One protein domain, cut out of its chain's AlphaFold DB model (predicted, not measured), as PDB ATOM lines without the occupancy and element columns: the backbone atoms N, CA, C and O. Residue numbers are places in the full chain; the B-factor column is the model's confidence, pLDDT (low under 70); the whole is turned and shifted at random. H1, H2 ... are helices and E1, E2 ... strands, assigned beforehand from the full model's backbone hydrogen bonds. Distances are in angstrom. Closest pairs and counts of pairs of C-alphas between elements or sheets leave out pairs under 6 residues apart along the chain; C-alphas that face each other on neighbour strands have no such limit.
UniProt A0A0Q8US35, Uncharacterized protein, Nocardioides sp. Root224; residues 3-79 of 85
ATOM      1  N   ALA A   3     166.790 243.965 296.026       86.75
ATOM      2  CA  ALA A   3     168.041 244.541 295.553       86.75
ATOM      3  C   ALA A   3     169.142 244.353 296.604       86.75
ATOM      4  O   ALA A   3     168.854 244.287 297.794       86.75
ATOM      5  N   SER A   4     170.393 244.300 296.153       89.00
ATOM      6  CA  SER A   4     171.569 244.325 297.023       89.00
ATOM      7  C   SER A   4     172.167 245.727 296.986       89.00
ATOM      8  O   SER A   4     172.404 246.261 295.898       89.00
ATOM      9  N   VAL A   5     172.376 246.341 298.150       87.81
ATOM     10  CA  VAL A   5     172.915 247.705 298.260       87.81
ATOM     11  C   VAL A   5     174.126 247.749 299.184       87.81
ATOM     12  O   VAL A   5     174.222 247.004 300.155       87.81
ATOM     13  N   ARG A   6     175.065 248.647 298.883       89.25
ATOM     14  CA  ARG A   6     176.304 248.852 299.642       89.25
ATOM     15  C   ARG A   6     176.686 250.328 299.598       89.25
ATOM     16  O   ARG A   6     176.550 250.956 298.548       89.25
ATOM     17  N   ALA A   7     177.209 250.860 300.702       86.19
ATOM     18  CA  ALA A   7     177.866 252.165 300.702       86.19
ATOM     19  C   ALA A   7     179.184 252.086 299.911       86.19
ATOM     20  O   ALA A   7     180.056 251.273 300.214       86.19
ATOM     21  N   LEU A   8     179.327 252.916 298.879       86.75
ATOM     22  CA  LEU A   8     180.542 253.006 298.064       86.75
ATOM     23  C   LEU A   8     181.348 254.263 298.427       86.75
ATOM     24  O   LEU A   8     180.792 255.183 299.030       86.75
ATOM     25  N   PRO A   9     182.636 254.352 298.042       85.19
ATOM     26  CA  PRO A   9     183.397 255.587 298.195       85.19
ATOM     27  C   PRO A   9     182.654 256.785 297.584       85.19
ATOM     28  O   PRO A   9     182.221 256.726 296.433       85.19
ATOM     29  N   GLY A  10     182.502 257.863 298.358       82.31
ATOM     30  CA  GLY A  10     181.743 259.055 297.960       82.31
ATOM     31  C   GLY A  10     180.236 258.994 298.240       82.31
ATOM     32  O   GLY A  10     179.526 259.931 297.888       82.31
ATOM     33  N   TYR A  11     179.738 257.922 298.862       82.69
ATOM     34  CA  TYR A  11     178.387 257.892 299.416       82.69
ATOM     35  C   TYR A  11     178.244 258.937 300.531       82.69
ATOM     36  O   TYR A  11     179.003 258.913 301.497       82.69
ATOM     37  N   ASP A  12     177.266 259.830 300.379       81.88
ATOM     38  CA  ASP A  12     176.996 260.957 301.279       81.88
ATOM     39  C   ASP A  12     175.566 260.833 301.848       81.88
ATOM     40  O   ASP A  12     174.601 261.332 301.250       81.88
ATOM     41  N   PRO A  13     175.370 260.050 302.928       79.38
ATOM     42  CA  PRO A  13     174.051 259.843 303.506       79.38
ATOM     43  C   PRO A  13     173.537 261.120 304.177       79.38
ATOM     44  O   PRO A  13     174.170 261.694 305.054       79.38
ATOM     45  N   ARG A  14     172.310 261.528 303.826       73.31
ATOM     46  CA  ARG A  14     171.653 262.703 304.439       73.31
ATOM     47  C   ARG A  14     171.111 262.452 305.846       73.31
ATOM     48  O   ARG A  14     170.774 263.396 306.553       73.31
ATOM     49  N   CYS A  15     170.951 261.187 306.200       65.44
ATOM     50  CA  CYS A  15     170.496 260.716 307.494       65.44
ATOM     51  C   CYS A  15     171.576 259.770 308.016       65.44
ATOM     52  O   CYS A  15     171.787 258.710 307.427       65.44
ATOM     53  N   GLY A  16     172.283 260.175 309.071       59.88
ATOM     54  CA  GLY A  16     173.266 259.325 309.731       59.88
ATOM     55  C   GLY A  16     172.631 258.067 310.337       59.88
ATOM     56  O   GLY A  16     171.405 258.004 310.480       59.88
ATOM     57  N   GLY A  17     173.498 257.090 310.615       59.62
ATOM     58  CA  GLY A  17     173.344 255.671 310.993       59.62
ATOM     59  C   GLY A  17     172.180 255.145 311.854       59.62
ATOM     60  O   GLY A  17     172.337 254.074 312.431       59.62
ATOM     61  N   ASN A  18     171.018 255.796 311.926       56.66
ATOM     62  CA  ASN A  18     169.843 255.252 312.609       56.66
ATOM     63  C   ASN A  18     168.473 255.816 312.177       56.66
ATOM     64  O   ASN A  18     167.445 255.256 312.539       56.66
ATOM     65  N   CYS A  19     168.392 256.919 311.417       48.09
ATOM     66  CA  CYS A  19     167.083 257.441 310.968       48.09
ATOM     67  C   CYS A  19     166.678 256.976 309.559       48.09
ATOM     68  O   CYS A  19     165.511 257.078 309.183       48.09
ATOM     69  N   CYS A  20     167.622 256.384 308.824       50.28
ATOM     70  CA  CYS A  20     167.398 255.639 307.592       50.28
ATOM     71  C   CYS A  20     168.222 254.346 307.672       50.28
ATOM     72  O   CYS A  20     169.326 254.287 307.139       50.28
ATOM     73  N   GLU A  21     167.696 253.329 308.350       54.31
ATOM     74  CA  GLU A  21     168.225 251.959 308.564       54.31
ATOM     75  C   GLU A  21     168.588 251.170 307.275       54.31
ATOM     76  O   GLU A  21     168.645 249.943 307.242       54.31
ATOM     77  N   LEU A  22     168.795 251.849 306.150       63.22
ATOM     78  CA  LEU A  22     169.051 251.206 304.874       63.22
ATOM     79  C   LEU A  22     170.484 250.695 304.761       63.22
ATOM     80  O   LEU A  22     170.684 249.679 304.105       63.22
ATOM     81  N   ILE A  23     171.476 251.376 305.353       77.38
ATOM     82  CA  ILE A  23     172.885 250.959 305.266       77.38
ATOM     83  C   ILE A  23     173.683 251.418 306.504       77.38
ATOM     84  O   ILE A  23     174.271 252.506 306.497       77.38
ATOM     85  N   TRP A  24     173.770 250.581 307.548       85.31
ATOM     86  CA  TRP A  24     174.766 250.778 308.613       85.31
ATOM     87  C   TRP A  24     176.165 250.701 308.001       85.31
ATOM     88  O   TRP A  24     176.533 249.708 307.374       85.31
ATOM     89  N   SER A  25     176.925 251.784 308.120       85.38
ATOM     90  CA  SER A  25     178.218 251.940 307.459       85.38
ATOM     91  C   SER A  25     179.059 252.998 308.163       85.38
ATOM     92  O   SER A  25     178.523 253.858 308.866       85.38
ATOM     93  N   GLU A  26     180.366 252.979 307.914       86.06
ATOM     94  CA  GLU A  26     181.293 254.012 308.388       86.06
ATOM     95  C   GLU A  26     180.855 255.415 307.941       86.06
ATOM     96  O   GLU A  26     180.771 256.327 308.758       86.06
ATOM     97  N   ALA A  27     180.481 255.574 306.666       86.31
ATOM     98  CA  ALA A  27     179.979 256.843 306.137       86.31
ATOM     99  C   ALA A  27     178.719 257.316 306.881       86.31
ATOM    100  O   ALA A  27     178.633 258.470 307.288       86.31
ATOM    101  N   GLY A  28     177.763 256.409 307.118       83.31
ATOM    102  CA  GLY A  28     176.560 256.719 307.891       83.31
ATOM    103  C   GLY A  28     176.871 257.160 309.319       83.31
ATOM    104  O   GLY A  28     176.226 258.076 309.819       83.31
ATOM    105  N   ARG A  29     177.870 256.548 309.960       83.56
ATOM    106  CA  ARG A  29     178.315 256.903 311.311       83.56
ATOM    107  C   ARG A  29     179.007 258.265 311.352       83.56
ATOM    108  O   ARG A  29     178.731 259.054 312.247       83.56
ATOM    109  N   LEU A  30     179.871 258.548 310.380       86.25
ATOM    110  CA  LEU A  30     180.550 259.839 310.254       86.25
ATOM    111  C   LEU A  30     179.559 260.988 310.026       86.25
ATOM    112  O   LEU A  30     179.772 262.076 310.543       86.25
ATOM    113  N   CYS A  31     178.450 260.741 309.325       84.88
ATOM    114  CA  CYS A  31     177.390 261.733 309.131       84.88
ATOM    115  C   CYS A  31     176.536 262.013 310.383       84.88
ATOM    116  O   CYS A  31     175.711 262.923 310.348       84.88
ATOM    117  N   GLU A  32     176.675 261.245 311.471       81.69
ATOM    118  CA  GLU A  32     175.954 261.505 312.734       81.69
ATOM    119  C   GLU A  32     176.648 262.530 313.634       81.69
ATOM    120  O   GLU A  32     176.061 262.961 314.627       81.69
ATOM    121  N   VAL A  33     177.894 262.885 313.327       85.00
ATOM    122  CA  VAL A  33     178.738 263.715 314.186       85.00
ATOM    123  C   VAL A  33     179.307 264.896 313.411       85.00
ATOM    124  O   VAL A  33     179.561 264.805 312.213       85.00
ATOM    125  N   ASP A  34     179.530 266.008 314.110       88.44
ATOM    126  CA  ASP A  34     180.153 267.196 313.517       88.44
ATOM    127  C   ASP A  34     181.683 267.044 313.405       88.44
ATOM    128  O   ASP A  34     182.291 267.541 312.454       88.44
ATOM    129  N   ASP A  35     182.311 266.346 314.360       90.62
ATOM    130  CA  ASP A  35     183.736 266.008 314.345       90.62
ATOM    131  C   ASP A  35     183.919 264.507 314.047       90.62
ATOM    132  O   ASP A  35     183.457 263.669 314.824       90.62
ATOM    133  N   PRO A  36     184.626 264.121 312.965       87.12
ATOM    134  CA  PRO A  36     184.951 262.724 312.678       87.12
ATOM    135  C   PRO A  36     185.638 261.977 313.829       87.12
ATOM    136  O   PRO A  36     185.505 260.758 313.924       87.12
ATOM    137  N   ALA A  37     186.362 262.670 314.713       88.69
ATOM    138  CA  ALA A  37     186.967 262.059 315.896       88.69
ATOM    139  C   ALA A  37     185.918 261.533 316.898       88.69
ATOM    140  O   ALA A  37     186.206 260.594 317.644       88.69
ATOM    141  N   ASP A  38     184.702 262.086 316.874       89.19
ATOM    142  CA  ASP A  38     183.581 261.674 317.722       89.19
ATOM    143  C   ASP A  38     182.814 260.468 317.148       89.19
ATOM    144  O   ASP A  38     182.051 259.813 317.866       89.19
ATOM    145  N   ALA A  39     183.066 260.087 315.887       86.69
ATOM    146  CA  ALA A  39     182.538 258.870 315.260       86.69
ATOM    147  C   ALA A  39     183.250 257.600 315.764       86.69
ATOM    148  O   ALA A  39     183.524 256.675 314.997       86.69
ATOM    149  N   TYR A  40     183.559 257.535 317.061       81.06
ATOM    150  CA  TYR A  40     184.281 256.419 317.653       81.06
ATOM    151  C   TYR A  40     183.568 255.092 317.373       81.06
ATOM    152  O   TYR A  40     182.365 254.938 317.621       81.06
ATOM    153  N   HIS A  41     184.355 254.123 316.907       76.38
ATOM    154  CA  HIS A  41     183.940 252.751 316.680       76.38
ATOM    155  C   HIS A  41     184.857 251.823 317.494       76.38
ATOM    156  O   HIS A  41     186.080 251.880 317.330       76.38
ATOM    157  N   PRO A  42     184.315 250.998 318.411       75.94
ATOM    158  CA  PRO A  42     185.130 250.093 319.205       75.94
ATOM    159  C   PRO A  42     185.951 249.139 318.320       75.94
ATOM    160  O   PRO A  42     185.436 248.647 317.312       75.94
ATOM    161  N   PRO A  43     187.196 248.803 318.698       77.19
ATOM    162  CA  PRO A  43     187.974 247.795 317.988       77.19
ATOM    163  C   PRO A  43     187.230 246.455 317.893       77.19
ATOM    164  O   PRO A  43     186.662 245.984 318.879       77.19
ATOM    165  N   GLY A  44     187.267 245.825 316.715       75.25
ATOM    166  CA  GLY A  44     186.611 244.537 316.453       75.25
ATOM    167  C   GLY A  44     185.122 244.627 316.105       75.25
ATOM    168  O   GLY A  44     184.478 243.594 315.947       75.25
ATOM    169  N   TYR A  45     184.581 245.836 315.992       77.62
ATOM    170  CA  TYR A  45     183.234 246.082 315.500       77.62
ATOM    171  C   TYR A  45     183.313 246.299 313.982       77.62
ATOM    172  O   TYR A  45     184.135 247.094 313.522       77.62
ATOM    173  N   ASP A  46     182.501 245.567 313.224       86.94
ATOM    174  CA  ASP A  46     182.563 245.515 311.759       86.94
ATOM    175  C   ASP A  46     181.231 245.940 311.140       86.94
ATOM    176  O   ASP A  46     180.172 245.790 311.755       86.94
ATOM    177  N   TYR A  47     181.284 246.468 309.923       87.81
ATOM    178  CA  TYR A  47     180.096 246.836 309.163       87.81
ATOM    179  C   TYR A  47     179.667 245.678 308.258       87.81
ATOM    180  O   TYR A  47     180.510 244.895 307.823       87.81
ATOM    181  N   PRO A  48     178.372 245.556 307.928       90.69
ATOM    182  CA  PRO A  48     177.931 244.611 306.915       90.69
ATOM    183  C   PRO A  48     178.615 244.864 305.575       90.69
ATOM    184  O   PRO A  48     178.805 246.011 305.163       90.69
ATOM    185  N   ASP A  49     178.897 243.789 304.842       90.94
ATOM    186  CA  ASP A  49     179.422 243.896 303.484       90.94
ATOM    187  C   ASP A  49     178.402 244.582 302.574       90.94
ATOM    188  O   ASP A  49     178.752 245.325 301.661       90.94
ATOM    189  N   HIS A  50     177.125 244.260 302.752       91.06
ATOM    190  CA  HIS A  50     176.010 244.824 302.000       91.06
ATOM    191  C   HIS A  50     174.690 244.529 302.712       91.06
ATOM    192  O   HIS A  50     174.651 243.826 303.721       91.06
ATOM    193  N   TYR A  51     173.611 245.059 302.149       91.12
ATOM    194  CA  TYR A  51     172.255 244.845 302.615       91.12
ATOM    195  C   TYR A  51     171.378 244.254 301.518       91.12
ATOM    196  O   TYR A  51     171.365 244.748 300.387       91.12
ATOM    197  N   ASP A  52     170.604 243.237 301.884       93.19
ATOM    198  CA  ASP A  52     169.494 242.744 301.081       93.19
ATOM    199  C   ASP A  52     168.252 243.581 301.388       93.19
ATOM    200  O   ASP A  52     167.685 243.530 302.485       93.19
ATOM    201  N   VAL A  53     167.815 244.357 300.399       91.19
ATOM    202  CA  VAL A  53     166.736 245.337 300.533       91.19
ATOM    203  C   VAL A  53     165.527 244.898 299.727       91.19
ATOM    204  O   VAL A  53     165.630 244.603 298.535       91.19
ATOM    205  N   ALA A  54     164.359 244.895 300.362       93.19
ATOM    206  CA  ALA A  54     163.081 244.705 299.694       93.19
ATOM    207  C   ALA A  54     162.270 246.003 299.700       93.19
ATOM    208  O   ALA A  54     162.040 246.596 300.753       93.19
ATOM    209  N   LEU A  55     161.801 246.406 298.518       91.81
ATOM    210  CA  LEU A  55     160.903 247.544 298.337       91.81
ATOM    211  C   LEU A  55     159.498 247.065 297.986       91.81
ATOM    212  O   LEU A  55     159.330 246.180 297.126       91.81
ATOM    213  N   ASP A  56     158.511 247.708 298.603       92.31
ATOM    214  CA  ASP A  56     157.151 247.730 298.088       92.31
ATOM    215  C   ASP A  56     157.110 248.595 296.821       92.31
ATOM    216  O   ASP A  56     157.546 249.745 296.809       92.31
ATOM    217  N   VAL A  57     156.630 248.019 295.721       91.38
ATOM    218  CA  VAL A  57     156.713 248.662 294.398       91.38
ATOM    219  C   VAL A  57     155.674 249.772 294.250       91.38
ATOM    220  O   VAL A  57     155.906 250.719 293.504       91.38
ATOM    221  N   GLN A  58     154.545 249.671 294.951       92.12
ATOM    222  CA  GLN A  58     153.477 250.661 294.873       92.12
ATOM    223  C   GLN A  58     153.870 251.960 295.585       92.12
ATOM    224  O   GLN A  58     153.651 253.044 295.055       92.12
ATOM    225  N   THR A  59     154.457 251.845 296.775       90.31
ATOM    226  CA  THR A  59     154.774 252.982 297.652       90.31
ATOM    227  C   THR A  59     156.232 253.430 297.574       90.31
ATOM    228  O   THR A  59     156.552 254.545 297.979       90.31
ATOM    229  N   GLY A  60     157.135 252.576 297.083       88.38
ATOM    230  CA  GLY A  60     158.581 252.813 297.119       88.38
ATOM    231  C   GLY A  60     159.199 252.678 298.516       88.38
ATOM    232  O   GLY A  60     160.385 252.958 298.686       88.38
ATOM    233  N   ILE A  61     158.423 252.252 299.518       88.19
ATOM    234  CA  ILE A  61     158.892 252.077 300.894       88.19
ATOM    235  C   ILE A  61     159.766 250.826 300.982       88.19
ATOM    236  O   ILE A  61     159.426 249.763 300.455       88.19
ATOM    237  N   VAL A  62     160.886 250.930 301.701       88.69
ATOM    238  CA  VAL A  62     161.677 249.757 302.083       88.69
ATOM    239  C   VAL A  62     160.940 249.002 303.184       88.69
ATOM    240  O   VAL A  62     160.798 249.477 304.312       88.69
ATOM    241  N   VAL A  63     160.468 247.808 302.839       91.75
ATOM    242  CA  VAL A  63     159.741 246.920 303.754       91.75
ATOM    243  C   VAL A  63     160.665 245.964 304.490       91.75
ATOM    244  O   VAL A  63     160.288 245.440 305.531       91.75
ATOM    245  N   ARG A  64     161.883 245.748 303.983       91.56
ATOM    246  CA  ARG A  64     162.893 244.929 304.654       91.56
ATOM    247  C   ARG A  64     164.301 245.370 304.282       91.56
ATOM    248  O   ARG A  64     164.557 245.624 303.106       91.56
ATOM    249  N   CYS A  65     165.196 245.398 305.260       91.00
ATOM    250  CA  CYS A  65     166.623 245.652 305.080       91.00
ATOM    251  C   CYS A  65     167.406 244.712 306.000       91.00
ATOM    252  O   CYS A  65     167.301 244.834 307.221       91.00
ATOM    253  N   LEU A  66     168.131 243.747 305.427       91.81
ATOM    254  CA  LEU A  66     168.879 242.742 306.189       91.81
ATOM    255  C   LEU A  66     170.383 242.871 305.936       91.81
ATOM    256  O   LEU A  66     170.778 242.876 304.768       91.81
ATOM    257  N   PRO A  67     171.221 242.934 306.985       91.94
ATOM    258  CA  PRO A  67     172.668 242.946 306.830       91.94
ATOM    259  C   PRO A  67     173.171 241.584 306.341       91.94
ATOM    260  O   PRO A  67     172.695 240.532 306.775       91.94
ATOM    261  N   VAL A  68     174.167 241.607 305.460       92.12
ATOM    262  CA  VAL A  68     174.868 240.421 304.960       92.12
ATOM    263  C   VAL A  68     176.368 240.608 305.174       92.12
ATOM    264  O   VAL A  68     176.945 241.599 304.725       92.12
ATOM    265  N   GLY A  69     177.005 239.639 305.840       91.25
ATOM    266  CA  GLY A  69     178.404 239.750 306.275       91.25
ATOM    267  C   GLY A  69     178.582 240.692 307.476       91.25
ATOM    268  O   GLY A  69     177.609 241.254 307.976       91.25
ATOM    269  N   GLY A  70     179.822 240.854 307.942       87.62
ATOM    270  CA  GLY A  70     180.158 241.738 309.067       87.62
ATOM    271  C   GLY A  70     179.626 241.284 310.435       87.62
ATOM    272  O   GLY A  70     179.510 240.085 310.714       87.62
ATOM    273  N   ASP A  71     179.320 242.249 311.314       86.69
ATOM    274  CA  ASP A  71     178.808 241.987 312.668       86.69
ATOM    275  C   ASP A  71     177.352 241.472 312.622       86.69
ATOM    276  O   ASP A  71     176.470 242.177 312.121       86.69
ATOM    277  N   PRO A  72     177.039 240.291 313.199       83.81
ATOM    278  CA  PRO A  72     175.676 239.750 313.239       83.81
ATOM    279  C   PRO A  72     174.694 240.573 314.090       83.81
ATOM    280  O   PRO A  72     173.497 240.297 314.082       83.81
ATOM    281  N   ARG A  73     175.184 241.555 314.853       84.44
ATOM    282  CA  ARG A  73     174.376 242.502 315.638       84.44
ATOM    283  C   ARG A  73     174.111 243.805 314.888       84.44
ATOM    284  O   ARG A  73     173.542 244.721 315.478       84.44
ATOM    285  N   SER A  74     174.539 243.896 313.630       86.12
ATOM    286  CA  SER A  74     174.232 245.041 312.778       86.12
ATOM    287  C   SER A  74     172.723 245.272 312.727       86.12
ATOM    288  O   SER A  74     171.950 244.304 312.720       86.12
ATOM    289  N   PRO A  75     172.290 246.538 312.711       84.75
ATOM    290  CA  PRO A  75     170.880 246.843 312.763       84.75
ATOM    291  C   PRO A  75     170.208 246.428 311.446       84.75
ATOM    292  O   PRO A  75     170.836 246.333 310.381       84.75
ATOM    293  N   TRP A  76     168.931 246.090 311.568       87.62
ATOM    294  CA  TRP A  76     168.075 245.591 310.502       87.62
ATOM    295  C   TRP A  76     166.664 246.119 310.725       87.62
ATOM    296  O   TRP A  76     166.280 246.441 311.851       87.62
ATOM    297  N   LEU A  77     165.872 246.161 309.657       87.12
ATOM    298  CA  LEU A  77     164.489 246.625 309.730       87.12
ATOM    299  C   LEU A  77     163.549 245.692 308.968       87.12
ATOM    300  O   LEU A  77     163.882 245.168 307.900       87.12
ATOM    301  N   GLU A  78     162.333 245.568 309.488       90.62
ATOM    302  CA  GLU A  78     161.181 245.034 308.768       90.62
ATOM    303  C   GLU A  78     159.962 245.915 309.067       90.62
ATOM    304  O   GLU A  78     159.620 246.146 310.226       90.62
ATOM    305  N   ASN A  79     159.326 246.436 308.018       88.56
ATOM    306  CA  ASN A  79     158.152 247.295 308.124       88.56
ATOM    307  C   ASN A  79     156.911 246.553 307.631       88.56
ATOM    308  O   ASN A  79     156.911 245.956 306.555       88.56
TER     309      ASN A  79
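What this domain is: This is residues 3 to 79 of the 85 residues of an uncharacterized protein of Nocardioides sp. Root224 (UniProt A0A0Q8US35). What shape is it? With little regular structure, a small sheet of E1, E2 and E3 makes one part of an elongated body, and long loops with the short helix H1 make the other. Of what is it built? Of 77 printed residues only 21 are in named elements, E1, H1, E2, E3 along the chain; the class is mixed, the sheet antiparallel in the order E1, E2, E3. It is compact, radius of gyration of the C-alphas 12.8 A, spanning 41 by 25 by 22 A.

Where its parts are: Where are the strands? E2, residues 50 to 55, is 15.8 A long; E3, residues 62 to 68, is 16.4 A long and ends at C-alpha 68 (174.868, 240.421, 304.960). E1, residues 3 to 5, begins at C-alpha 3 (168.041, 244.541, 295.553). Where is the helix? H1 is residues 26 to 30.

How they stand to each other: How do strands pair? E2 and E3 form an antiparallel hairpin at 162 degrees, with N 52 and O 66 within hydrogen-bond range at 2.9 A. E1 is antiparallel to E2 at 140 degrees, with N 3 and O 53 at 2.8 A. And H1? It is not on the sheet; its O i to N i+4 pair is within hydrogen-bond range.

The domain as a whole: Which links are long? E1 to H1, 20 residues, and H1 to E2, 19. Any cut or low confidence? The printed part has no cut; residues 15 to 22 have pLDDT under 70.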